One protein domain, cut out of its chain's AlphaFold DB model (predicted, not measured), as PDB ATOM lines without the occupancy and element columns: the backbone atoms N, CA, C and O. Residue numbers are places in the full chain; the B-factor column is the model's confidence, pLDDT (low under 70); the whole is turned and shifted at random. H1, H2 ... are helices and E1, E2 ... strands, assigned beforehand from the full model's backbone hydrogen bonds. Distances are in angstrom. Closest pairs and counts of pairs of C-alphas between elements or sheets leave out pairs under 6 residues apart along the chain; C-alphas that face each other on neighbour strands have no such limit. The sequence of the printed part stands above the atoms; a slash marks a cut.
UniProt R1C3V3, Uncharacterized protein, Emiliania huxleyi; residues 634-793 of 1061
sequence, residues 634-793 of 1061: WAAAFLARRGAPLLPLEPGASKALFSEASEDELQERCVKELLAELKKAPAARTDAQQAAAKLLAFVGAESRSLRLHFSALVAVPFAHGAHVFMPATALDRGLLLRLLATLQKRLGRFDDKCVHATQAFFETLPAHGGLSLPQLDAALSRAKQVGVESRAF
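Overview. This is residues 634 to 793 of the 1061 residues of an uncharacterized protein of Emiliania huxleyi (UniProt R1C3V3). A small three-stranded sheet sits in the middle between helices, with H2 crossing one face and H3 and H5 over the other; H6 and H7 pack beyond H3 and H5, farther from the sheet. At the opposite end of the long axis, past H2, lie H1, E1 and a loop whose residues 651 to 657 stick out. The printed part has 160 residues, with named elements in the order H1 E1 H2 H3 H4 E2 E3 E4 H5 H6 H7; the class is mostly helix. The sheet, ordered E2 E4 E3, is mixed. The whole is loose, with a radius of gyration of the C-alphas of 18.9 A, and elongated, spanning 63 by 35 by 29 A.

Along the chain. Start at the sheet: find C-alpha 707 at (8.249, 34.085, 134.978), where E2 begins, residues 707 to 711, 13.1 A long. E3 is residues 718 to 720 and E4 residues 723 to 727, 13.4 A. Look next at H2, residues 663 to 680, 26.5 A; H3, 687 to 699, 18.5 A; and H5, 733 to 747, 21.1 A. H4 is residues 702 to 705 and H6 residues 752 to 764, 18.1 A. H7, residues 773 to 793, runs 30.3 A to C-alpha 793 at (-18.443, 57.187, 133.158). H1, residues 634 to 640, begins at (20.172, 40.087, 152.716); E1 is residues 646 to 648.

Arrangement. E2 and E4 are parallel, with N 709 and O 724 2.8 A apart, within hydrogen-bond range. The hairpin E3 and E4 is antiparallel, with N 725 and O 718 at 2.8 A. The sheet and the helices on both its faces make three layers: H3 and H5 lie on the same face of the sheet E2 E4 E3, and H2 lies on the opposite face. H2 runs across the strands, at 79 degrees to E2 on the local plane, at a height over the sheet of 9.4 A. H5 runs along E3 at 23 degrees on the local plane. H3, H5 and H6 form a bundle, a group of helices; H5 and H6 are a helical hairpin and touch at Leu 740 and Cys 754, their closest C-alphas, 6.2 A apart. H7 touches H6, closest C-alphas His 756 and Ala 783 at 4.9 A, at a steep tilt of 57 degrees. H4 touches H3 only at the corner, closest C-alphas Leu 696 and Ser 703 at 5.5 A. H1 and H2 are close but not clearly touching, about perpendicular at 86 degrees. E1 pairs with no named strand. Every O i to N i+4 pair is within hydrogen-bond range in H1, H3, H5, H6 and H7, and 13 of 14 in H2; H4 is too short for one.

Size, cuts and confidence. The C-alphas farthest apart, Ser 654 and Ala 792, are 63.5 A apart. The printed part has no cut, and its one long link is E1 to H2. Mean pLDDT of the printed part is 72.7; 50 residues are under 70, among them 745 to 752 and 785 to 793.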
ATOM      1  N   TRP A 634      20.098  41.352 153.468       57.78
ATOM      2  CA  TRP A 634      20.172  40.087 152.716       57.78
ATOM      3  C   TRP A 634      21.270  40.096 151.612       57.78
ATOM      4  O   TRP A 634      21.886  39.052 151.473       57.78
ATOM      5  N   ALA A 635      21.605  41.176 150.870       57.50
ATOM      6  CA  ALA A 635      22.389  41.001 149.614       57.50
ATOM      7  C   ALA A 635      23.877  40.872 149.875       57.50
ATOM      8  O   ALA A 635      24.527  39.962 149.365       57.50
ATOM      9  N   ALA A 636      24.399  41.743 150.739       61.84
ATOM     10  CA  ALA A 636      25.761  41.628 151.228       61.84
ATOM     11  C   ALA A 636      25.975  40.275 151.915       61.84
ATOM     12  O   ALA A 636      26.964  39.603 151.636       61.84
ATOM     13  N   ALA A 637      25.032  39.820 152.752       64.19
ATOM     14  CA  ALA A 637      25.119  38.507 153.389       64.19
ATOM     15  C   ALA A 637      24.974  37.348 152.383       64.19
ATOM     16  O   ALA A 637      25.648  36.326 152.513       64.19
ATOM     17  N   PHE A 638      24.108  37.492 151.378       69.19
ATOM     18  CA  PHE A 638      23.822  36.493 150.350       69.19
ATOM     19  C   PHE A 638      25.013  36.281 149.414       69.19
ATOM     20  O   PHE A 638      25.381  35.128 149.171       69.19
ATOM     21  N   LEU A 639      25.634  37.371 148.952       72.69
ATOM     22  CA  LEU A 639      26.840  37.350 148.128       72.69
ATOM     23  C   LEU A 639      28.077  36.955 148.947       72.69
ATOM     24  O   LEU A 639      28.862  36.122 148.493       72.69
ATOM     25  N   ALA A 640      28.223  37.434 150.191       72.81
ATOM     26  CA  ALA A 640      29.333  37.032 151.063       72.81
ATOM     27  C   ALA A 640      29.331  35.523 151.354       72.81
ATOM     28  O   ALA A 640      30.375  34.880 151.252       72.81
ATOM     29  N   ARG A 641      28.160  34.922 151.632       75.25
ATOM     30  CA  ARG A 641      28.016  33.459 151.800       75.25
ATOM     31  C   ARG A 641      28.377  32.662 150.541       75.25
ATOM     32  O   ARG A 641      28.620  31.466 150.642       75.25
ATOM     33  N   ARG A 642      28.409  33.312 149.377       75.12
ATOM     34  CA  ARG A 642      28.734  32.727 148.066       75.12
ATOM     35  C   ARG A 642      30.114  33.149 147.550       75.12
ATOM     36  O   ARG A 642      30.412  32.959 146.377       75.12
ATOM     37  N   GLY A 643      30.968  33.698 148.420       78.88
ATOM     38  CA  GLY A 643      32.352  34.038 148.084       78.88
ATOM     39  C   GLY A 643      32.534  35.365 147.342       78.88
ATOM     40  O   GLY A 643      33.608  35.597 146.798       78.88
ATOM     41  N   ALA A 644      31.522  36.238 147.331       82.00
ATOM     42  CA  ALA A 644      31.586  37.570 146.730       82.00
ATOM     43  C   ALA A 644      31.244  38.674 147.753       82.00
ATOM     44  O   ALA A 644      30.204  39.323 147.644       82.00
ATOM     45  N   PRO A 645      32.061  38.879 148.803       82.12
ATOM     46  CA  PRO A 645      31.766  39.887 149.815       82.12
ATOM     47  C   PRO A 645      31.782  41.301 149.216       82.12
ATOM     48  O   PRO A 645      32.689  41.647 148.458       82.12
ATOM     49  N   LEU A 646      30.793  42.116 149.585       78.62
ATOM     50  CA  LEU A 646      30.737  43.529 149.213       78.62
ATOM     51  C   LEU A 646      31.619  44.347 150.163       78.62
ATOM     52  O   LEU A 646      31.459  44.261 151.381       78.62
ATOM     53  N   LEU A 647      32.537  45.140 149.614       80.81
ATOM     54  CA  LEU A 647      33.420  46.033 150.359       80.81
ATOM     55  C   LEU A 647      33.254  47.481 149.878       80.81
ATOM     56  O   LEU A 647      33.147  47.712 148.672       80.81
ATOM     57  N   PRO A 648      33.258  48.471 150.786       81.12
ATOM     58  CA  PRO A 648      33.181  49.867 150.389       81.12
ATOM     59  C   PRO A 648      34.457  50.288 149.650       81.12
ATOM     60  O   PRO A 648      35.576  49.969 150.064       81.12
ATOM     61  N   LEU A 649      34.280  51.024 148.558       84.81
ATOM     62  CA  LEU A 649      35.358  51.664 147.824       84.81
ATOM     63  C   LEU A 649      35.720  52.984 148.511       84.81
ATOM     64  O   LEU A 649      34.920  53.918 148.572       84.81
ATOM     65  N   GLU A 650      36.942  53.063 149.024       83.06
ATOM     66  CA  GLU A 650      37.446  54.262 149.686       83.06
ATOM     67  C   GLU A 650      37.737  55.390 148.678       83.06
ATOM     68  O   GLU A 650      38.236  55.138 147.573       83.06
ATOM     69  N   PRO A 651      37.503  56.665 149.044       79.94
ATOM     70  CA  PRO A 651      37.858  57.791 148.191       79.94
ATOM     71  C   PRO A 651      39.358  57.806 147.873       79.94
ATOM     72  O   PRO A 651      40.199  57.772 148.776       79.94
ATOM     73  N   GLY A 652      39.689  57.900 146.584       77.50
ATOM     74  CA  GLY A 652      41.072  57.896 146.098       77.50
ATOM     75  C   GLY A 652      41.683  56.501 145.924       77.50
ATOM     76  O   GLY A 652      42.876  56.412 145.639       77.50
ATOM     77  N   ALA A 653      40.902  55.425 146.078       85.44
ATOM     78  CA  ALA A 653      41.357  54.082 145.741       85.44
ATOM     79  C   ALA A 653      41.706  53.960 144.244       85.44
ATOM     80  O   ALA A 653      41.078  54.572 143.375       85.44
ATOM     81  N   SER A 654      42.726  53.158 143.931       86.75
ATOM     82  CA  SER A 654      43.190  52.969 142.553       86.75
ATOM     83  C   SER A 654      42.162  52.221 141.707       86.75
ATOM     84  O   SER A 654      41.861  51.058 141.975       86.75
ATOM     85  N   LYS A 655      41.701  52.850 140.620       85.19
ATOM     86  CA  LYS A 655      40.748  52.253 139.666       85.19
ATOM     87  C   LYS A 655      41.290  51.003 138.960       85.19
ATOM     88  O   LYS A 655      40.509  50.123 138.618       85.19
ATOM     89  N   ALA A 656      42.612  50.902 138.784       83.94
ATOM     90  CA  ALA A 656      43.259  49.741 138.162       83.94
ATOM     91  C   ALA A 656      43.144  48.467 139.025       83.94
ATOM     92  O   ALA A 656      43.156  47.352 138.513       83.94
ATOM     93  N   LEU A 657      43.023  48.627 140.350       85.94
ATOM     94  CA  LEU A 657      42.966  47.519 141.306       85.94
ATOM     95  C   LEU A 657      41.557  47.305 141.875       85.94
ATOM     96  O   LEU A 657      41.115  46.167 142.056       85.94
ATOM     97  N   PHE A 658      40.844  48.398 142.130       88.62
ATOM     98  CA  PHE A 658      39.523  48.420 142.738       88.62
ATOM     99  C   PHE A 658      38.489  48.900 141.715       88.62
ATOM    100  O   PHE A 658      38.103  50.066 141.698       88.62
ATOM    101  N   SER A 659      38.060  47.992 140.833       84.69
ATOM    102  CA  SER A 659      36.912  48.251 139.964       84.69
ATOM    103  C   SER A 659      35.637  48.304 140.797       84.69
ATOM    104  O   SER A 659      35.341  47.366 141.542       84.69
ATOM    105  N   GLU A 660      34.896  49.389 140.637       84.81
ATOM    106  CA  GLU A 660      33.548  49.520 141.168       84.81
ATOM    107  C   GLU A 660      32.615  48.548 140.435       84.81
ATOM    108  O   GLU A 660      32.621  48.497 139.205       84.81
ATOM    109  N   ALA A 661      31.855  47.762 141.192       82.25
ATOM    110  CA  ALA A 661      30.752  46.974 140.667       82.25
ATOM    111  C   ALA A 661      29.552  47.901 140.455       82.25
ATOM    112  O   ALA A 661      29.151  48.616 141.379       82.25
ATOM    113  N   SER A 662      28.992  47.895 139.245       76.56
ATOM    114  CA  SER A 662      27.800  48.688 138.952       76.56
ATOM    115  C   SER A 662      26.564  48.106 139.638       76.56
ATOM    116  O   SER A 662      26.523  46.937 140.027       76.56
ATOM    117  N   GLU A 663      25.530  48.934 139.762       72.75
ATOM    118  CA  GLU A 663      24.213  48.524 140.251       72.75
ATOM    119  C   GLU A 663      23.651  47.343 139.445       72.75
ATOM    120  O   GLU A 663      23.259  46.326 140.022       72.75
ATOM    121  N   ASP A 664      23.722  47.438 138.115       74.12
ATOM    122  CA  ASP A 664      23.282  46.388 137.194       74.12
ATOM    123  C   ASP A 664      24.084  45.092 137.373       74.12
ATOM    124  O   ASP A 664      23.506  44.009 137.447       74.12
ATOM    125  N   GLU A 665      25.411  45.184 137.521       77.44
ATOM    126  CA  GLU A 665      26.268  44.011 137.717       77.44
ATOM    127  C   GLU A 665      25.929  43.279 139.026       77.44
ATOM    128  O   GLU A 665      25.891  42.043 139.075       77.44
ATOM    129  N   LEU A 666      25.660  44.027 140.102       75.88
ATOM    130  CA  LEU A 666      25.239  43.460 141.384       75.88
ATOM    131  C   LEU A 666      23.874  42.770 141.273       75.88
ATOM    132  O   LEU A 666      23.707  41.660 141.798       75.88
ATOM    133  N   GLN A 667      22.920  43.399 140.580       73.69
ATOM    134  CA  GLN A 667      21.599  42.829 140.317       73.69
ATOM    135  C   GLN A 667      21.695  41.539 139.496       73.69
ATOM    136  O   GLN A 667      21.178  40.506 139.929       73.69
ATOM    137  N   GLU A 668      22.408  41.556 138.368       79.44
ATOM    138  CA  GLU A 668      22.591  40.391 137.494       79.44
ATOM    139  C   GLU A 668      23.218  39.207 138.238       79.44
ATOM    140  O   GLU A 668      22.738  38.073 138.133       79.44
ATOM    141  N   ARG A 669      24.263  39.455 139.042       77.06
ATOM    142  CA  ARG A 669      24.921  38.413 139.847       77.06
ATOM    143  C   ARG A 669      23.966  37.800 140.869       77.06
ATOM    144  O   ARG A 669      23.897  36.575 140.973       77.06
ATOM    145  N   CYS A 670      23.203  38.620 141.592       76.44
ATOM    146  CA  CYS A 670      22.226  38.115 142.558       76.44
ATOM    147  C   CYS A 670      21.105  37.321 141.880       76.44
ATOM    148  O   CYS A 670      20.741  36.251 142.364       76.44
ATOM    149  N   VAL A 671      20.579  37.814 140.754       79.75
ATOM    150  CA  VAL A 671      19.531  37.144 139.973       79.75
ATOM    151  C   VAL A 671      20.022  35.799 139.446       79.75
ATOM    152  O   VAL A 671      19.313  34.799 139.570       79.75
ATOM    153  N   LYS A 672      21.246  35.735 138.915       82.88
ATOM    154  CA  LYS A 672      21.855  34.489 138.436       82.88
ATOM    155  C   LYS A 672      21.953  33.438 139.544       82.88
ATOM    156  O   LYS A 672      21.561  32.291 139.329       82.88
ATOM    157  N   GLU A 673      22.429  33.832 140.723       78.06
ATOM    158  CA  GLU A 673      22.533  32.947 141.891       78.06
ATOM    159  C   GLU A 673      21.156  32.529 142.431       78.06
ATOM    160  O   GLU A 673      20.937  31.357 142.737       78.06
ATOM    161  N   LEU A 674      20.193  33.455 142.492       78.88
ATOM    162  CA  LEU A 674      18.809  33.155 142.869       78.88
ATOM    163  C   LEU A 674      18.176  32.122 141.931       78.88
ATOM    164  O   LEU A 674      17.577  31.155 142.397       78.88
ATOM    165  N   LEU A 675      18.323  32.297 140.616       82.88
ATOM    166  CA  LEU A 675      17.815  31.351 139.621       82.88
ATOM    167  C   LEU A 675      18.493  29.981 139.737       82.88
ATOM    168  O   LEU A 675      17.838  28.960 139.532       82.88
ATOM    169  N   ALA A 676      19.787  29.938 140.066       82.19
ATOM    170  CA  ALA A 676      20.502  28.687 140.300       82.19
ATOM    171  C   ALA A 676      19.975  27.941 141.537       82.19
ATOM    172  O   ALA A 676      19.830  26.721 141.492       82.19
ATOM    173  N   GLU A 677      19.640  28.653 142.614       77.44
ATOM    174  CA  GLU A 677      19.030  28.066 143.815       77.44
ATOM    175  C   GLU A 677      17.606  27.567 143.562       77.44
ATOM    176  O   GLU A 677      17.263  26.448 143.939       77.44
ATOM    177  N   LEU A 678      16.797  28.348 142.846       76.75
ATOM    178  CA  LEU A 678      15.423  27.976 142.495       76.75
ATOM    179  C   LEU A 678      15.353  26.718 141.617       76.75
ATOM    180  O   LEU A 678      14.374  25.979 141.683       76.75
ATOM    181  N   LYS A 679      16.401  26.429 140.833       78.31
ATOM    182  CA  LYS A 679      16.522  25.168 140.082       78.31
ATOM    183  C   LYS A 679      16.763  23.948 140.976       78.31
ATOM    184  O   LYS A 679      16.404  22.846 140.575       78.31
ATOM    185  N   LYS A 680      17.384  24.118 142.148       73.62
ATOM    186  CA  LYS A 680      17.736  23.010 143.057       73.62
ATOM    187  C   LYS A 680      16.562  22.557 143.924       73.62
ATOM    188  O   LYS A 680      16.543  21.411 144.356       73.62
ATOM    189  N   ALA A 681      15.599  23.440 144.174       60.31
ATOM    190  CA  ALA A 681      14.424  23.155 144.988       60.31
ATOM    191  C   ALA A 681      13.173  23.765 144.332       60.31
ATOM    192  O   ALA A 681      12.818  24.905 144.643       60.31
ATOM    193  N   PRO A 682      12.497  23.046 143.413       57.81
ATOM    194  CA  PRO A 682      11.217  23.502 142.893       57.81
ATOM    195  C   PRO A 682      10.215  23.577 144.050       57.81
ATOM    196  O   PRO A 682       9.881  22.569 144.672       57.81
ATOM    197  N   ALA A 683       9.776  24.790 144.378       56.34
ATOM    198  CA  ALA A 683       8.811  25.007 145.445       56.34
ATOM    199  C   ALA A 683       7.468  24.335 145.103       56.34
ATOM    200  O   ALA A 683       6.991  24.429 143.970       56.34
ATOM    201  N   ALA A 684       6.835  23.706 146.096       54.03
ATOM    202  CA  ALA A 684       5.444  23.278 145.995       54.03
ATOM    203  C   ALA A 684       4.543  24.480 145.656       54.03
ATOM    204  O   ALA A 684       4.811  25.603 146.094       54.03
ATOM    205  N   ARG A 685       3.479  24.256 144.873       58.72
ATOM    206  CA  ARG A 685       2.534  25.322 144.508       58.72
ATOM    207  C   ARG A 685       1.824  25.855 145.746       58.72
ATOM    208  O   ARG A 685       0.948  25.186 146.279       58.72
ATOM    209  N   THR A 686       2.184  27.060 146.175       70.88
ATOM    210  CA  THR A 686       1.506  27.773 147.262       70.88
ATOM    211  C   THR A 686       0.343  28.607 146.728       70.88
ATOM    212  O   THR A 686       0.326  29.004 145.560       70.88
ATOM    213  N   ASP A 687      -0.609  28.943 147.594       71.12
ATOM    214  CA  ASP A 687      -1.707  29.858 147.260       71.12
ATOM    215  C   ASP A 687      -1.193  31.217 146.758       71.12
ATOM    216  O   ASP A 687      -1.758  31.797 145.834       71.12
ATOM    217  N   ALA A 688      -0.048  31.684 147.268       71.31
ATOM    218  CA  ALA A 688       0.610  32.901 146.795       71.31
ATOM    219  C   ALA A 688       1.070  32.812 145.323       71.31
ATOM    220  O   ALA A 688       0.979  33.797 144.587       71.31
ATOM    221  N   GLN A 689       1.513  31.635 144.862       76.12
ATOM    222  CA  GLN A 689       1.877  31.411 143.456       76.12
ATOM    223  C   GLN A 689       0.659  31.469 142.538       76.12
ATOM    224  O   GLN A 689       0.701  32.108 141.485       76.12
ATOM    225  N   GLN A 690      -0.434  30.823 142.944       78.50
ATOM    226  CA  GLN A 690      -1.685  30.839 142.187       78.50
ATOM    227  C   GLN A 690      -2.285  32.250 142.144       78.50
ATOM    228  O   GLN A 690      -2.737  32.697 141.092       78.50
ATOM    229  N   ALA A 691      -2.213  32.978 143.257       77.19
ATOM    230  CA  ALA A 691      -2.648  34.363 143.365       77.19
ATOM    231  C   ALA A 691      -1.876  35.303 142.432       77.19
ATOM    232  O   ALA A 691      -2.481  36.056 141.668       77.19
ATOM    233  N   ALA A 692      -0.543  35.225 142.437       77.56
ATOM    234  CA  ALA A 692       0.286  36.036 141.551       77.56
ATOM    235  C   ALA A 692       0.038  35.706 140.070       77.56
ATOM    236  O   ALA A 692      -0.042  36.616 139.247       77.56
ATOM    237  N   ALA A 693      -0.152  34.427 139.722       78.38
ATOM    238  CA  ALA A 693      -0.491  34.023 138.357       78.38
ATOM    239  C   ALA A 693      -1.855  34.576 137.904       78.38
ATOM    240  O   ALA A 693      -1.979  35.067 136.781       78.38
ATOM    241  N   LYS A 694      -2.865  34.553 138.786       82.25
ATOM    242  CA  LYS A 694      -4.187  35.149 138.529       82.25
ATOM    243  C   LYS A 694      -4.105  36.666 138.346       82.25
ATOM    244  O   LYS A 694      -4.740  37.201 137.438       82.25
ATOM    245  N   LEU A 695      -3.284  37.343 139.147       80.62
ATOM    246  CA  LEU A 695      -3.051  38.780 139.023       80.62
ATOM    247  C   LEU A 695      -2.361  39.145 137.701       80.62
ATOM    248  O   LEU A 695      -2.827  40.039 137.000       80.62
ATOM    249  N   LEU A 696      -1.306  38.421 137.307       79.25
ATOM    250  CA  LEU A 696      -0.652  38.620 136.004       79.25
ATOM    251  C   LEU A 696      -1.621  38.399 134.839       79.25
ATOM    252  O   LEU A 696      -1.620  39.160 133.871       79.25
ATOM    253  N   ALA A 697      -2.462  37.364 134.933       80.25
ATOM    254  CA  ALA A 697      -3.467  37.069 133.921       80.25
ATOM    255  C   ALA A 697      -4.520  38.182 133.802       80.25
ATOM    256  O   ALA A 697      -5.025  38.411 132.700       80.25
ATOM    257  N   PHE A 698      -4.833  38.862 134.909       81.75
ATOM    258  CA  PHE A 698      -5.743  40.001 134.946       81.75
ATOM    259  C   PHE A 698      -5.135  41.249 134.285       81.75
ATOM    260  O   PHE A 698      -5.784  41.833 133.416       81.75
ATOM    261  N   VAL A 699      -3.895  41.619 134.633       76.00
ATOM    262  CA  VAL A 699      -3.232  42.834 134.117       76.00
ATOM    263  C   VAL A 699      -3.031  42.761 132.592       76.00
ATOM    264  O   VAL A 699      -3.421  43.679 131.879       76.00
ATOM    265  N   GLY A 700      -2.593  41.635 132.013       69.12
ATOM    266  CA  GLY A 700      -2.662  41.478 130.549       69.12
ATOM    267  C   GLY A 700      -1.627  40.561 129.904       69.12
ATOM    268  O   GLY A 700      -0.825  39.917 130.571       69.12
ATOM    269  N   ALA A 701      -1.663  40.488 128.567       52.66
ATOM    270  CA  ALA A 701      -0.877  39.544 127.764       52.66
ATOM    271  C   ALA A 701       0.646  39.759 127.859       52.66
ATOM    272  O   ALA A 701       1.385  38.782 127.936       52.66
ATOM    273  N   GLU A 702       1.117  41.007 127.951       54.97
ATOM    274  CA  GLU A 702       2.544  41.323 128.147       54.97
ATOM    275  C   GLU A 702       3.070  40.791 129.493       54.97
ATOM    276  O   GLU A 702       4.197  40.302 129.580       54.97
ATOM    277  N   SER A 703       2.204  40.744 130.513       58.50
ATOM    278  CA  SER A 703       2.499  40.181 131.838       58.50
ATOM    279  C   SER A 703       2.553  38.644 131.851       58.50
ATOM    280  O   SER A 703       3.095  38.063 132.789       58.50
ATOM    281  N   ARG A 704       2.051  37.959 130.807       57.44
ATOM    282  CA  ARG A 704       2.115  36.484 130.679       57.44
ATOM    283  C   ARG A 704       3.488  35.971 130.247       57.44
ATOM    284  O   ARG A 704       3.772  34.790 130.414       57.44
ATOM    285  N   SER A 705       4.332  36.846 129.699       65.50
ATOM    286  CA  SER A 705       5.720  36.520 129.344       65.50
ATOM    287  C   SER A 705       6.655  36.476 130.565       65.50
ATOM    288  O   SER A 705       7.771  35.957 130.479       65.50
ATOM    289  N   LEU A 706       6.193  36.992 131.713       73.50
ATOM    290  CA  LEU A 706       6.955  37.071 132.953       73.50
ATOM    291  C   LEU A 706       6.926  35.738 133.707       73.50
ATOM    292  O   LEU A 706       5.874  35.144 133.938       73.50
ATOM    293  N   ARG A 707       8.099  35.283 134.146       78.56
ATOM    294  CA  ARG A 707       8.249  34.085 134.978       78.56
ATOM    295  C   ARG A 707       8.308  34.488 136.445       78.56
ATOM    296  O   ARG A 707       9.239  35.182 136.855       78.56
ATOM    297  N   LEU A 708       7.329  34.032 137.217       81.00
ATOM    298  CA  LEU A 708       7.269  34.243 138.660       81.00
ATOM    299  C   LEU A 708       8.143  33.236 139.400       81.00
ATOM    300  O   LEU A 708       8.059  32.032 139.162       81.00
ATOM    301  N   HIS A 709       8.914  33.737 140.355       81.44
ATOM    302  CA  HIS A 709       9.785  32.958 141.220       81.44
ATOM    303  C   HIS A 709       9.507  33.306 142.670       81.44
ATOM    304  O   HIS A 709       9.508  34.477 143.029       81.44
ATOM    305  N   PHE A 710       9.316  32.300 143.516       79.94
ATOM    306  CA  PHE A 710       9.081  32.495 144.944       79.94
ATOM    307  C   PHE A 710      10.257  31.943 145.725       79.94
ATOM    308  O   PHE A 710      10.657  30.800 145.514       79.94
ATOM    309  N   SER A 711      10.811  32.745 146.625       75.50
ATOM    310  CA  SER A 711      11.966  32.342 147.415       75.50
ATOM    311  C   SER A 711      11.871  32.885 148.829       75.50
ATOM    312  O   SER A 711      11.580  34.060 149.029       75.50
ATOM    313  N   ALA A 712      12.179  32.043 149.816       71.75
ATOM    314  CA  ALA A 712      12.359  32.473 151.205       71.75
ATOM    315  C   ALA A 712      13.601  33.368 151.378       71.75
ATOM    316  O   ALA A 712      13.771  34.012 152.408       71.75
ATOM    317  N   LEU A 713      14.477  33.393 150.370       68.56
ATOM    318  CA  LEU A 713      15.623  34.287 150.329       68.56
ATOM    319  C   LEU A 713      15.184  35.702 149.936       68.56
ATOM    320  O   LEU A 713      15.776  36.658 150.396       68.56
ATOM    321  N   VAL A 714      14.115  35.869 149.160       71.19
ATOM    322  CA  VAL A 714      13.647  37.189 148.724       71.19
ATOM    323  C   VAL A 714      12.781  37.818 149.817       71.19
ATOM    324  O   VAL A 714      11.853  37.185 150.307       71.19
ATOM    325  N   ALA A 715      13.064  39.070 150.186       63.84
ATOM    326  CA  ALA A 715      12.296  39.812 151.195       63.84
ATOM    327  C   ALA A 715      11.286  40.804 150.588       63.84
ATOM    328  O   ALA A 715      10.248  41.086 151.185       63.84
ATOM    329  N   VAL A 716      11.580  41.333 149.397       66.56
ATOM    330  CA  VAL A 716      10.771  42.352 148.708       66.56
ATOM    331  C   VAL A 716      10.553  41.926 147.254       66.56
ATOM    332  O   VAL A 716      11.504  41.446 146.637       66.56
ATOM    333  N   PRO A 717       9.342  42.093 146.689       72.19
ATOM    334  CA  PRO A 717       9.097  41.853 145.273       72.19
ATOM    335  C   PRO A 717       9.958  42.731 144.362       72.19
ATOM    336  O   PRO A 717       9.950  43.952 144.507       72.19
ATOM    337  N   PHE A 718      10.630  42.136 143.380       74.62
ATOM    338  CA  PHE A 718      11.349  42.880 142.342       74.62
ATOM    339  C   PHE A 718      11.304  42.148 140.996       74.62
ATOM    340  O   PHE A 718      11.080  40.938 140.940       74.62
ATOM    341  N   ALA A 719      11.505  42.883 139.903       76.06
ATOM    342  CA  ALA A 719      11.519  42.337 138.550       76.06
ATOM    343  C   ALA A 719      12.862  42.616 137.869       76.06
ATOM    344  O   ALA A 719      13.388  43.721 137.968       76.06
ATOM    345  N   HIS A 720      13.394  41.624 137.157       76.19
ATOM    346  CA  HIS A 720      14.614  41.750 136.364       76.19
ATOM    347  C   HIS A 720      14.505  40.902 135.088       76.19
ATOM    348  O   HIS A 720      14.217  39.702 135.138       76.19
ATOM    349  N   GLY A 721      14.706  41.525 133.923       76.69
ATOM    350  CA  GLY A 721      14.497  40.877 132.628       76.69
ATOM    351  C   GLY A 721      13.054  40.382 132.454       76.69
ATOM    352  O   GLY A 721      12.114  41.180 132.490       76.69
ATOM    353  N   ALA A 722      12.894  39.070 132.263       79.88
ATOM    354  CA  ALA A 722      11.605  38.370 132.174       79.88
ATOM    355  C   ALA A 722      11.231  37.640 133.482       79.88
ATOM    356  O   ALA A 722      10.398  36.733 133.476       79.88
ATOM    357  N   HIS A 723      11.881  37.972 134.597       81.88
ATOM    358  CA  HIS A 723      11.712  37.297 135.879       81.88
ATOM    359  C   HIS A 723      11.150  38.252 136.928       81.88
ATOM    360  O   HIS A 723      11.621  39.378 137.063       81.88
ATOM    361  N   VAL A 724      10.168  37.782 137.692       81.94
ATOM    362  CA  VAL A 724       9.620  38.487 138.854       81.94
ATOM    363  C   VAL A 724       9.879  37.622 140.079       81.94
ATOM    364  O   VAL A 724       9.426  36.480 140.139       81.94
ATOM    365  N   PHE A 725      10.628  38.153 141.036       79.25
ATOM    366  CA  PHE A 725      10.995  37.476 142.272       79.25
ATOM    367  C   PHE A 725      10.092  37.946 143.406       79.25
ATOM    368  O   PHE A 725       9.916  39.144 143.609       79.25
ATOM    369  N   MET A 726       9.538  36.993 144.145       77.44
ATOM    370  CA  MET A 726       8.560  37.192 145.206       77.44
ATOM    371  C   MET A 726       9.038  36.540 146.510       77.44
ATOM    372  O   MET A 726       9.631  35.454 146.466       77.44
ATOM    373  N   PRO A 727       8.758  37.149 147.675       76.56
ATOM    374  CA  PRO A 727       8.967  36.496 148.959       76.56
ATOM    375  C   PRO A 727       8.046  35.278 149.096       76.56
ATOM    376  O   PRO A 727       6.874  35.315 148.716       76.56
ATOM    377  N   ALA A 728       8.566  34.187 149.655       74.94
ATOM    378  CA  ALA A 728       7.788  32.984 149.961       74.94
ATOM    379  C   ALA A 728       7.025  33.120 151.296       74.94
ATOM    380  O   ALA A 728       7.192  32.308 152.204       74.94
ATOM    381  N   THR A 729       6.220  34.175 151.431       73.06
ATOM    382  CA  THR A 729       5.394  34.456 152.617       73.06
ATOM    383  C   THR A 729       3.915  34.182 152.344       73.06
ATOM    384  O   THR A 729       3.509  33.993 151.195       73.06
ATOM    385  N   ALA A 730       3.099  34.150 153.404       73.88
ATOM    386  CA  ALA A 730       1.647  34.087 153.261       73.88
ATOM    387  C   ALA A 730       1.137  35.264 152.414       73.88
ATOM    388  O   ALA A 730       1.703  36.358 152.446       73.88
ATOM    389  N   LEU A 731       0.082  35.017 151.638       73.00
ATOM    390  CA  LEU A 731      -0.537  36.034 150.803       73.00
ATOM    391  C   LEU A 731      -1.195  37.081 151.704       73.00
ATOM    392  O   LEU A 731      -2.046  36.728 152.508       73.00
ATOM    393  N   ASP A 732      -0.833  38.349 151.564       77.44
ATOM    394  CA  ASP A 732      -1.515  39.458 152.226       77.44
ATOM    395  C   ASP A 732      -1.764  40.610 151.239       77.44
ATOM    396  O   ASP A 732      -1.272  40.618 150.101       77.44
ATOM    397  N   ARG A 733      -2.573  41.588 151.660       72.38
ATOM    398  CA  ARG A 733      -2.915  42.747 150.823       72.38
ATOM    399  C   ARG A 733      -1.669  43.557 150.458       72.38
ATOM    400  O   ARG A 733      -1.554  44.033 149.332       72.38
ATOM    401  N   GLY A 734      -0.716  43.682 151.384       68.44
ATOM    402  CA  GLY A 734       0.525  44.425 151.171       68.44
ATOM    403  C   GLY A 734       1.410  43.805 150.088       68.44
ATOM    404  O   GLY A 734       1.941  44.518 149.239       68.44
ATOM    405  N   LEU A 735       1.536  42.481 150.070       73.12
ATOM    406  CA  LEU A 735       2.312  41.728 149.094       73.12
ATOM    407  C   LEU A 735       1.704  41.828 147.692       73.12
ATOM    408  O   LEU A 735       2.440  42.003 146.721       73.12
ATOM    409  N   LEU A 736       0.373  41.772 147.590       75.81
ATOM    410  CA  LEU A 736      -0.355  41.961 146.332       75.81
ATOM    411  C   LEU A 736      -0.197  43.382 145.776       75.81
ATOM    412  O   LEU A 736       0.062  43.544 144.585       75.81
ATOM    413  N   LEU A 737      -0.288  44.402 146.635       71.69
ATOM    414  CA  LEU A 737      -0.070  45.799 146.247       71.69
ATOM    415  C   LEU A 737       1.380  46.050 145.810       71.69
ATOM    416  O   LEU A 737       1.615  46.720 144.807       71.69
ATOM    417  N   ARG A 738       2.366  45.464 146.503       72.25
ATOM    418  CA  ARG A 738       3.779  45.534 146.088       72.25
ATOM    419  C   ARG A 738       4.020  44.826 144.755       72.25
ATOM    420  O   ARG A 738       4.788  45.334 143.946       72.25
ATOM    421  N   LEU A 739       3.360  43.693 144.503       77.56
ATOM    422  CA  LEU A 739       3.413  43.019 143.205       77.56
ATOM    423  C   LEU A 739       2.808  43.896 142.099       77.56
ATOM    424  O   LEU A 739       3.457  44.075 141.073       77.56
ATOM    425  N   LEU A 740       1.631  44.494 142.314       75.88
ATOM    426  CA  LEU A 740       1.033  45.446 141.368       75.88
ATOM    427  C   LEU A 740       1.968  46.622 141.071       75.88
ATOM    428  O   LEU A 740       2.198  46.933 139.906       75.88
ATOM    429  N   ALA A 741       2.568  47.219 142.102       70.56
ATOM    430  CA  ALA A 741       3.529  48.304 141.934       70.56
ATOM    431  C   ALA A 741       4.764  47.864 141.125       70.56
ATOM    432  O   ALA A 741       5.232  48.600 140.258       70.56
ATOM    433  N   THR A 742       5.285  46.655 141.363       73.69
ATOM    434  CA  THR A 742       6.403  46.090 140.587       73.69
ATOM    435  C   THR A 742       6.022  45.839 139.124       73.69
ATOM    436  O   THR A 742       6.839  46.084 138.235       73.69
ATOM    437  N   LEU A 743       4.789  45.402 138.851       75.75
ATOM    438  CA  LEU A 743       4.290  45.190 137.489       75.75
ATOM    439  C   LEU A 743       4.062  46.507 136.749       75.75
ATOM    440  O   LEU A 743       4.564  46.658 135.639       75.75
ATOM    441  N   GLN A 744       3.406  47.479 137.386       71.75
ATOM    442  CA  GLN A 744       3.195  48.821 136.839       71.75
ATOM    443  C   GLN A 744       4.529  49.473 136.450       71.75
ATOM    444  O   GLN A 744       4.689  49.963 135.334       71.75
ATOM    445  N   LYS A 745       5.533  49.390 137.336       67.25
ATOM    446  CA  LYS A 745       6.892  49.881 137.062       67.25
ATOM    447  C   LYS A 745       7.533  49.201 135.856       67.25
ATOM    448  O   LYS A 745       8.274  49.847 135.121       67.25
ATOM    449  N   ARG A 746       7.289  47.903 135.655       69.44
ATOM    450  CA  ARG A 746       7.885  47.154 134.542       69.44
ATOM    451  C   ARG A 746       7.201  47.431 133.209       69.44
ATOM    452  O   ARG A 746       7.889  47.441 132.192       69.44
ATOM    453  N   LEU A 747       5.888  47.641 133.215       67.75
ATOM    454  CA  LEU A 747       5.129  47.958 132.006       67.75
ATOM    455  C   LEU A 747       5.521  49.326 131.431       67.75
ATOM    456  O   LEU A 747       5.355  49.539 130.235       67.75
ATOM    457  N   GLY A 748       6.074  50.233 132.248       56.19
ATOM    458  CA  GLY A 748       6.625  51.520 131.797       56.19
ATOM    459  C   GLY A 748       5.582  52.502 131.249       56.19
ATOM    460  O   GLY A 748       5.930  53.612 130.867       56.19
ATOM    461  N   ARG A 749       4.311  52.094 131.235       57.19
ATOM    462  CA  ARG A 749       3.126  52.866 130.880       57.19
ATOM    463  C   ARG A 749       2.045  52.608 131.916       57.19
ATOM    464  O   ARG A 749       2.038  51.557 132.563       57.19
ATOM    465  N   PHE A 750       1.139  53.561 132.050       54.47
ATOM    466  CA  PHE A 750      -0.003  53.426 132.933       54.47
ATOM    467  C   PHE A 750      -0.958  52.345 132.404       54.47
ATOM    468  O   PHE A 750      -1.429  52.449 131.274       54.47
ATOM    469  N   ASP A 751      -1.194  51.285 133.184       65.44
ATOM    470  CA  ASP A 751      -2.213  50.274 132.877       65.44
ATOM    471  C   ASP A 751      -3.409  50.437 133.824       65.44
ATOM    472  O   ASP A 751      -3.300  50.200 135.033       65.44
ATOM    473  N   ASP A 752      -4.565  50.814 133.272       64.56
ATOM    474  CA  ASP A 752      -5.801  51.045 134.032       64.56
ATOM    475  C   ASP A 752      -6.197  49.832 134.875       64.56
ATOM    476  O   ASP A 752      -6.797  49.959 135.941       64.56
ATOM    477  N   LYS A 753      -5.830  48.616 134.455       73.50
ATOM    478  CA  LYS A 753      -6.143  47.409 135.222       73.50
ATOM    479  C   LYS A 753      -5.340  47.347 136.511       73.50
ATOM    480  O   LYS A 753      -5.880  46.888 137.513       73.50
ATOM    481  N   CYS A 754      -4.096  47.824 136.542       69.75
ATOM    482  CA  CYS A 754      -3.347  47.920 137.798       69.75
ATOM    483  C   CYS A 754      -4.038  48.872 138.783       69.75
ATOM    484  O   CYS A 754      -4.091  48.581 139.980       69.75
ATOM    485  N   VAL A 755      -4.626  49.964 138.288       64.50
ATOM    486  CA  VAL A 755      -5.382  50.923 139.107       64.50
ATOM    487  C   VAL A 755      -6.705  50.334 139.578       64.50
ATOM    488  O   VAL A 755      -6.974  50.332 140.778       64.50
ATOM    489  N   HIS A 756      -7.473  49.713 138.682       72.25
ATOM    490  CA  HIS A 756      -8.712  49.021 139.040       72.25
ATOM    491  C   HIS A 756      -8.478  47.899 140.063       72.25
ATOM    492  O   HIS A 756      -9.281  47.715 140.978       72.25
ATOM    493  N   ALA A 757      -7.373  47.153 139.941       70.56
ATOM    494  CA  ALA A 757      -6.990  46.132 140.915       70.56
ATOM    495  C   ALA A 757      -6.578  46.745 142.255       70.56
ATOM    496  O   ALA A 757      -6.995  46.245 143.294       70.56
ATOM    497  N   THR A 758      -5.810  47.837 142.241       65.56
ATOM    498  CA  THR A 758      -5.422  48.564 143.460       65.56
ATOM    499  C   THR A 758      -6.664  49.030 144.216       65.56
ATOM    500  O   THR A 758      -6.823  48.709 145.395       65.56
ATOM    501  N   GLN A 759      -7.591  49.691 143.519       58.09
ATOM    502  CA  GLN A 759      -8.879  50.109 144.061       58.09
ATOM    503  C   GLN A 759      -9.666  48.923 144.634       58.09
ATOM    504  O   GLN A 759     -10.061  48.947 145.800       58.09
ATOM    505  N   ALA A 760      -9.844  47.850 143.862       65.75
ATOM    506  CA  ALA A 760     -10.604  46.691 144.315       65.75
ATOM    507  C   ALA A 760      -9.956  45.979 145.515       65.75
ATOM    508  O   ALA A 760     -10.664  45.498 146.399       65.75
ATOM    509  N   PHE A 761      -8.623  45.932 145.591       73.19
ATOM    510  CA  PHE A 761      -7.894  45.359 146.725       73.19
ATOM    511  C   PHE A 761      -8.120  46.159 148.001       73.19
ATOM    512  O   PHE A 761      -8.305  45.571 149.065       73.19
ATOM    513  N   PHE A 762      -8.162  47.486 147.905       60.03
ATOM    514  CA  PHE A 762      -8.553  48.315 149.037       60.03
ATOM    515  C   PHE A 762     -10.040  48.185 149.377       60.03
ATOM    516  O   PHE A 762     -10.379  48.292 150.543       60.03
ATOM    517  N   GLU A 763     -10.936  47.941 148.423       57.97
ATOM    518  CA  GLU A 763     -12.373  47.791 148.706       57.97
ATOM    519  C   GLU A 763     -12.737  46.442 149.344       57.97
ATOM    520  O   GLU A 763     -13.652  46.378 150.160       57.97
ATOM    521  N   THR A 764     -12.041  45.365 148.972       64.50
ATOM    522  CA  THR A 764     -12.511  43.992 149.236       64.50
ATOM    523  C   THR A 764     -11.574  43.146 150.092       64.50
ATOM    524  O   THR A 764     -12.019  42.144 150.653       64.50
ATOM    525  N   LEU A 765     -10.293  43.517 150.222       70.75
ATOM    526  CA  LEU A 765      -9.316  42.733 150.983       70.75
ATOM    527  C   LEU A 765      -9.054  43.341 152.374       70.75
ATOM    528  O   LEU A 765      -8.903  44.565 152.499       70.75
ATOM    529  N   PRO A 766      -8.930  42.505 153.425       62.53
ATOM    530  CA  PRO A 766      -8.606  42.961 154.773       62.53
ATOM    531  C   PRO A 766      -7.234  43.647 154.835       62.53
ATOM    532  O   PRO A 766      -6.314  43.330 154.080       62.53
ATOM    533  N   ALA A 767      -7.096  44.601 155.760       52.12
ATOM    534  CA  ALA A 767      -5.875  45.391 155.915       52.12
ATOM    535  C   ALA A 767      -4.680  44.595 156.448       52.12
ATOM    536  O   ALA A 767      -3.541  44.871 156.069       52.12
ATOM    537  N   HIS A 768      -4.950  43.594 157.284       57.69
ATOM    538  CA  HIS A 768      -3.958  42.734 157.916       57.69
ATOM    539  C   HIS A 768      -4.443  41.280 157.905       57.69
ATOM    540  O   HIS A 768      -5.647  41.028 157.928       57.69
ATOM    541  N   GLY A 769      -3.501  40.334 157.916       59.84
ATOM    542  CA  GLY A 769      -3.785  38.899 157.959       59.84
ATOM    543  C   GLY A 769      -3.637  38.191 156.610       59.84
ATOM    544  O   GLY A 769      -3.538  38.821 155.558       59.84
ATOM    545  N   GLY A 770      -3.582  36.859 156.674       67.94
ATOM    546  CA  GLY A 770      -3.470  36.003 155.496       67.94
ATOM    547  C   GLY A 770      -4.746  36.020 154.655       67.94
ATOM    548  O   GLY A 770      -5.854  35.965 155.185       67.94
ATOM    549  N   LEU A 771      -4.575  36.082 153.341       75.88
ATOM    550  CA  LEU A 771      -5.633  36.049 152.343       75.88
ATOM    551  C   LEU A 771      -5.779  34.650 151.758       75.88
ATOM    552  O   LEU A 771      -4.799  33.967 151.461       75.88
ATOM    553  N   SER A 772      -7.029  34.272 151.519       80.62
ATOM    554  CA  SER A 772      -7.393  33.078 150.761       80.62
ATOM    555  C   SER A 772      -7.533  33.383 149.263       80.62
ATOM    556  O   SER A 772      -7.840  34.508 148.858       80.62
ATOM    557  N   LEU A 773      -7.358  32.366 148.417       80.31
ATOM    558  CA  LEU A 773      -7.571  32.486 146.968       80.31
ATOM    559  C   LEU A 773      -8.984  32.962 146.566       80.31
ATOM    560  O   LEU A 773      -9.067  33.806 145.674       80.31
ATOM    561  N   PRO A 774     -10.084  32.513 147.206       83.19
ATOM    562  CA  PRO A 774     -11.426  33.002 146.881       83.19
ATOM    563  C   PRO A 774     -11.618  34.501 147.139       83.19
ATOM    564  O   PRO A 774     -12.291  35.178 146.364       83.19
ATOM    565  N   GLN A 775     -10.999  35.047 148.193       81.00
ATOM    566  CA  GLN A 775     -11.055  36.487 148.473       81.00
ATOM    567  C   GLN A 775     -10.353  37.296 147.379       81.00
ATOM    568  O   GLN A 775     -10.839  38.354 146.985       81.00
ATOM    569  N   LEU A 776      -9.249  36.776 146.834       84.31
ATOM    570  CA  LEU A 776      -8.599  37.380 145.676       84.31
ATOM    571  C   LEU A 776      -9.468  37.290 144.414       84.31
ATOM    572  O   LEU A 776      -9.537  38.259 143.663       84.31
ATOM    573  N   ASP A 777     -10.144  36.166 144.170       83.94
ATOM    574  CA  ASP A 777     -11.035  36.021 143.010       83.94
ATOM    575  C   ASP A 777     -12.207  37.012 143.059       83.94
ATOM    576  O   ASP A 777     -12.556  37.621 142.040       83.94
ATOM    577  N   ALA A 778     -12.775  37.227 144.250       81.62
ATOM    578  CA  ALA A 778     -13.789  38.252 144.483       81.62
ATOM    579  C   ALA A 778     -13.230  39.662 144.226       81.62
ATOM    580  O   ALA A 778     -13.858  40.454 143.520       81.62
ATOM    581  N   ALA A 779     -12.018  39.950 144.710       79.12
ATOM    582  CA  ALA A 779     -11.351  41.230 144.494       79.12
ATOM    583  C   ALA A 779     -11.049  41.504 143.010       79.12
ATOM    584  O   ALA A 779     -11.317  42.590 142.505       79.12
ATOM    585  N   LEU A 780     -10.556  40.509 142.267       85.25
ATOM    586  CA  LEU A 780     -10.311  40.632 140.825       85.25
ATOM    587  C   LEU A 780     -11.615  40.763 140.026       85.25
ATOM    588  O   LEU A 780     -11.651  41.456 139.010       85.25
ATOM    589  N   SER A 781     -12.697  40.129 140.479       84.44
ATOM    590  CA  SER A 781     -14.028  40.310 139.890       84.44
ATOM    591  C   SER A 781     -14.545  41.732 140.118       84.44
ATOM    592  O   SER A 781     -15.023  42.364 139.172       84.44
ATOM    593  N   ARG A 782     -14.348  42.286 141.322       81.19
ATOM    594  CA  ARG A 782     -14.636  43.697 141.609       81.19
ATOM    595  C   ARG A 782     -13.786  44.632 140.749       81.19
ATOM    596  O   ARG A 782     -14.334  45.568 140.183       81.19
ATOM    597  N   ALA A 783     -12.500  44.346 140.548       73.19
ATOM    598  CA  ALA A 783     -11.635  45.139 139.669       73.19
ATOM    599  C   ALA A 783     -12.155  45.196 138.219       73.19
ATOM    600  O   ALA A 783     -12.105  46.243 137.575       73.19
ATOM    601  N   LYS A 784     -12.717  44.094 137.694       79.88
ATOM    602  CA  LYS A 784     -13.384  44.103 136.376       79.88
ATOM    603  C   LYS A 784     -14.599  45.026 136.365       79.88
ATOM    604  O   LYS A 784     -14.797  45.739 135.386       79.88
ATOM    605  N   GLN A 785     -15.392  45.003 137.434       69.81
ATOM    606  CA  GLN A 785     -16.570  45.853 137.580       69.81
ATOM    607  C   GLN A 785     -16.185  47.337 137.656       69.81
ATOM    608  O   GLN A 785     -16.770  48.136 136.932       69.81
ATOM    609  N   VAL A 786     -15.147  47.681 138.426       62.41
ATOM    610  CA  VAL A 786     -14.571  49.039 138.481       62.41
ATOM    611  C   VAL A 786     -14.186  49.517 137.077       62.41
ATOM    612  O   VAL A 786     -14.565  50.609 136.674       62.41
ATOM    613  N   GLY A 787     -13.535  48.674 136.270       59.62
ATOM    614  CA  GLY A 787     -13.200  49.041 134.891       59.62
ATOM    615  C   GLY A 787     -14.405  49.174 133.946       59.62
ATOM    616  O   GLY A 787     -14.320  49.851 132.923       59.62
ATOM    617  N   VAL A 788     -15.537  48.520 134.226       69.50
ATOM    618  CA  VAL A 788     -16.796  48.753 133.488       69.50
ATOM    619  C   VAL A 788     -17.429  50.076 133.921       69.50
ATOM    620  O   VAL A 788     -17.869  50.832 133.059       69.50
ATOM    621  N   GLU A 789     -17.426  50.369 135.222       59.91
ATOM    622  CA  GLU A 789     -17.912  51.626 135.803       59.91
ATOM    623  C   GLU A 789     -17.123  52.831 135.257       59.91
ATOM    624  O   GLU A 789     -17.743  53.776 134.773       59.91
ATOM    625  N   SER A 790     -15.786  52.747 135.212       53.12
ATOM    626  CA  SER A 790     -14.910  53.800 134.668       53.12
ATOM    627  C   SER A 790     -15.207  54.100 133.193       53.12
ATOM    628  O   SER A 790     -15.483  55.234 132.822       53.12
ATOM    629  N   ARG A 791     -15.300  53.064 132.344       57.44
ATOM    630  CA  ARG A 791     -15.612  53.227 130.905       57.44
ATOM    631  C   ARG A 791     -17.048  53.660 130.616       57.44
ATOM    632  O   ARG A 791     -17.355  54.125 129.519       57.44
ATOM    633  N   ALA A 792     -17.978  53.390 131.529       49.03
ATOM    634  CA  ALA A 792     -19.349  53.881 131.423       49.03
ATOM    635  C   ALA A 792     -19.438  55.362 131.819       49.03
ATOM    636  O   ALA A 792     -20.284  56.080 131.293       49.03
ATOM    637  N   PHE A 793     -18.567  55.803 132.725       42.38
ATOM    638  CA  PHE A 793     -18.443  57.187 133.158       42.38
ATOM    639  C   PHE A 793     -17.757  58.063 132.096       42.38
ATOM    640  O   PHE A 793     -18.334  59.073 131.702       42.38
TER     641      PHE A 793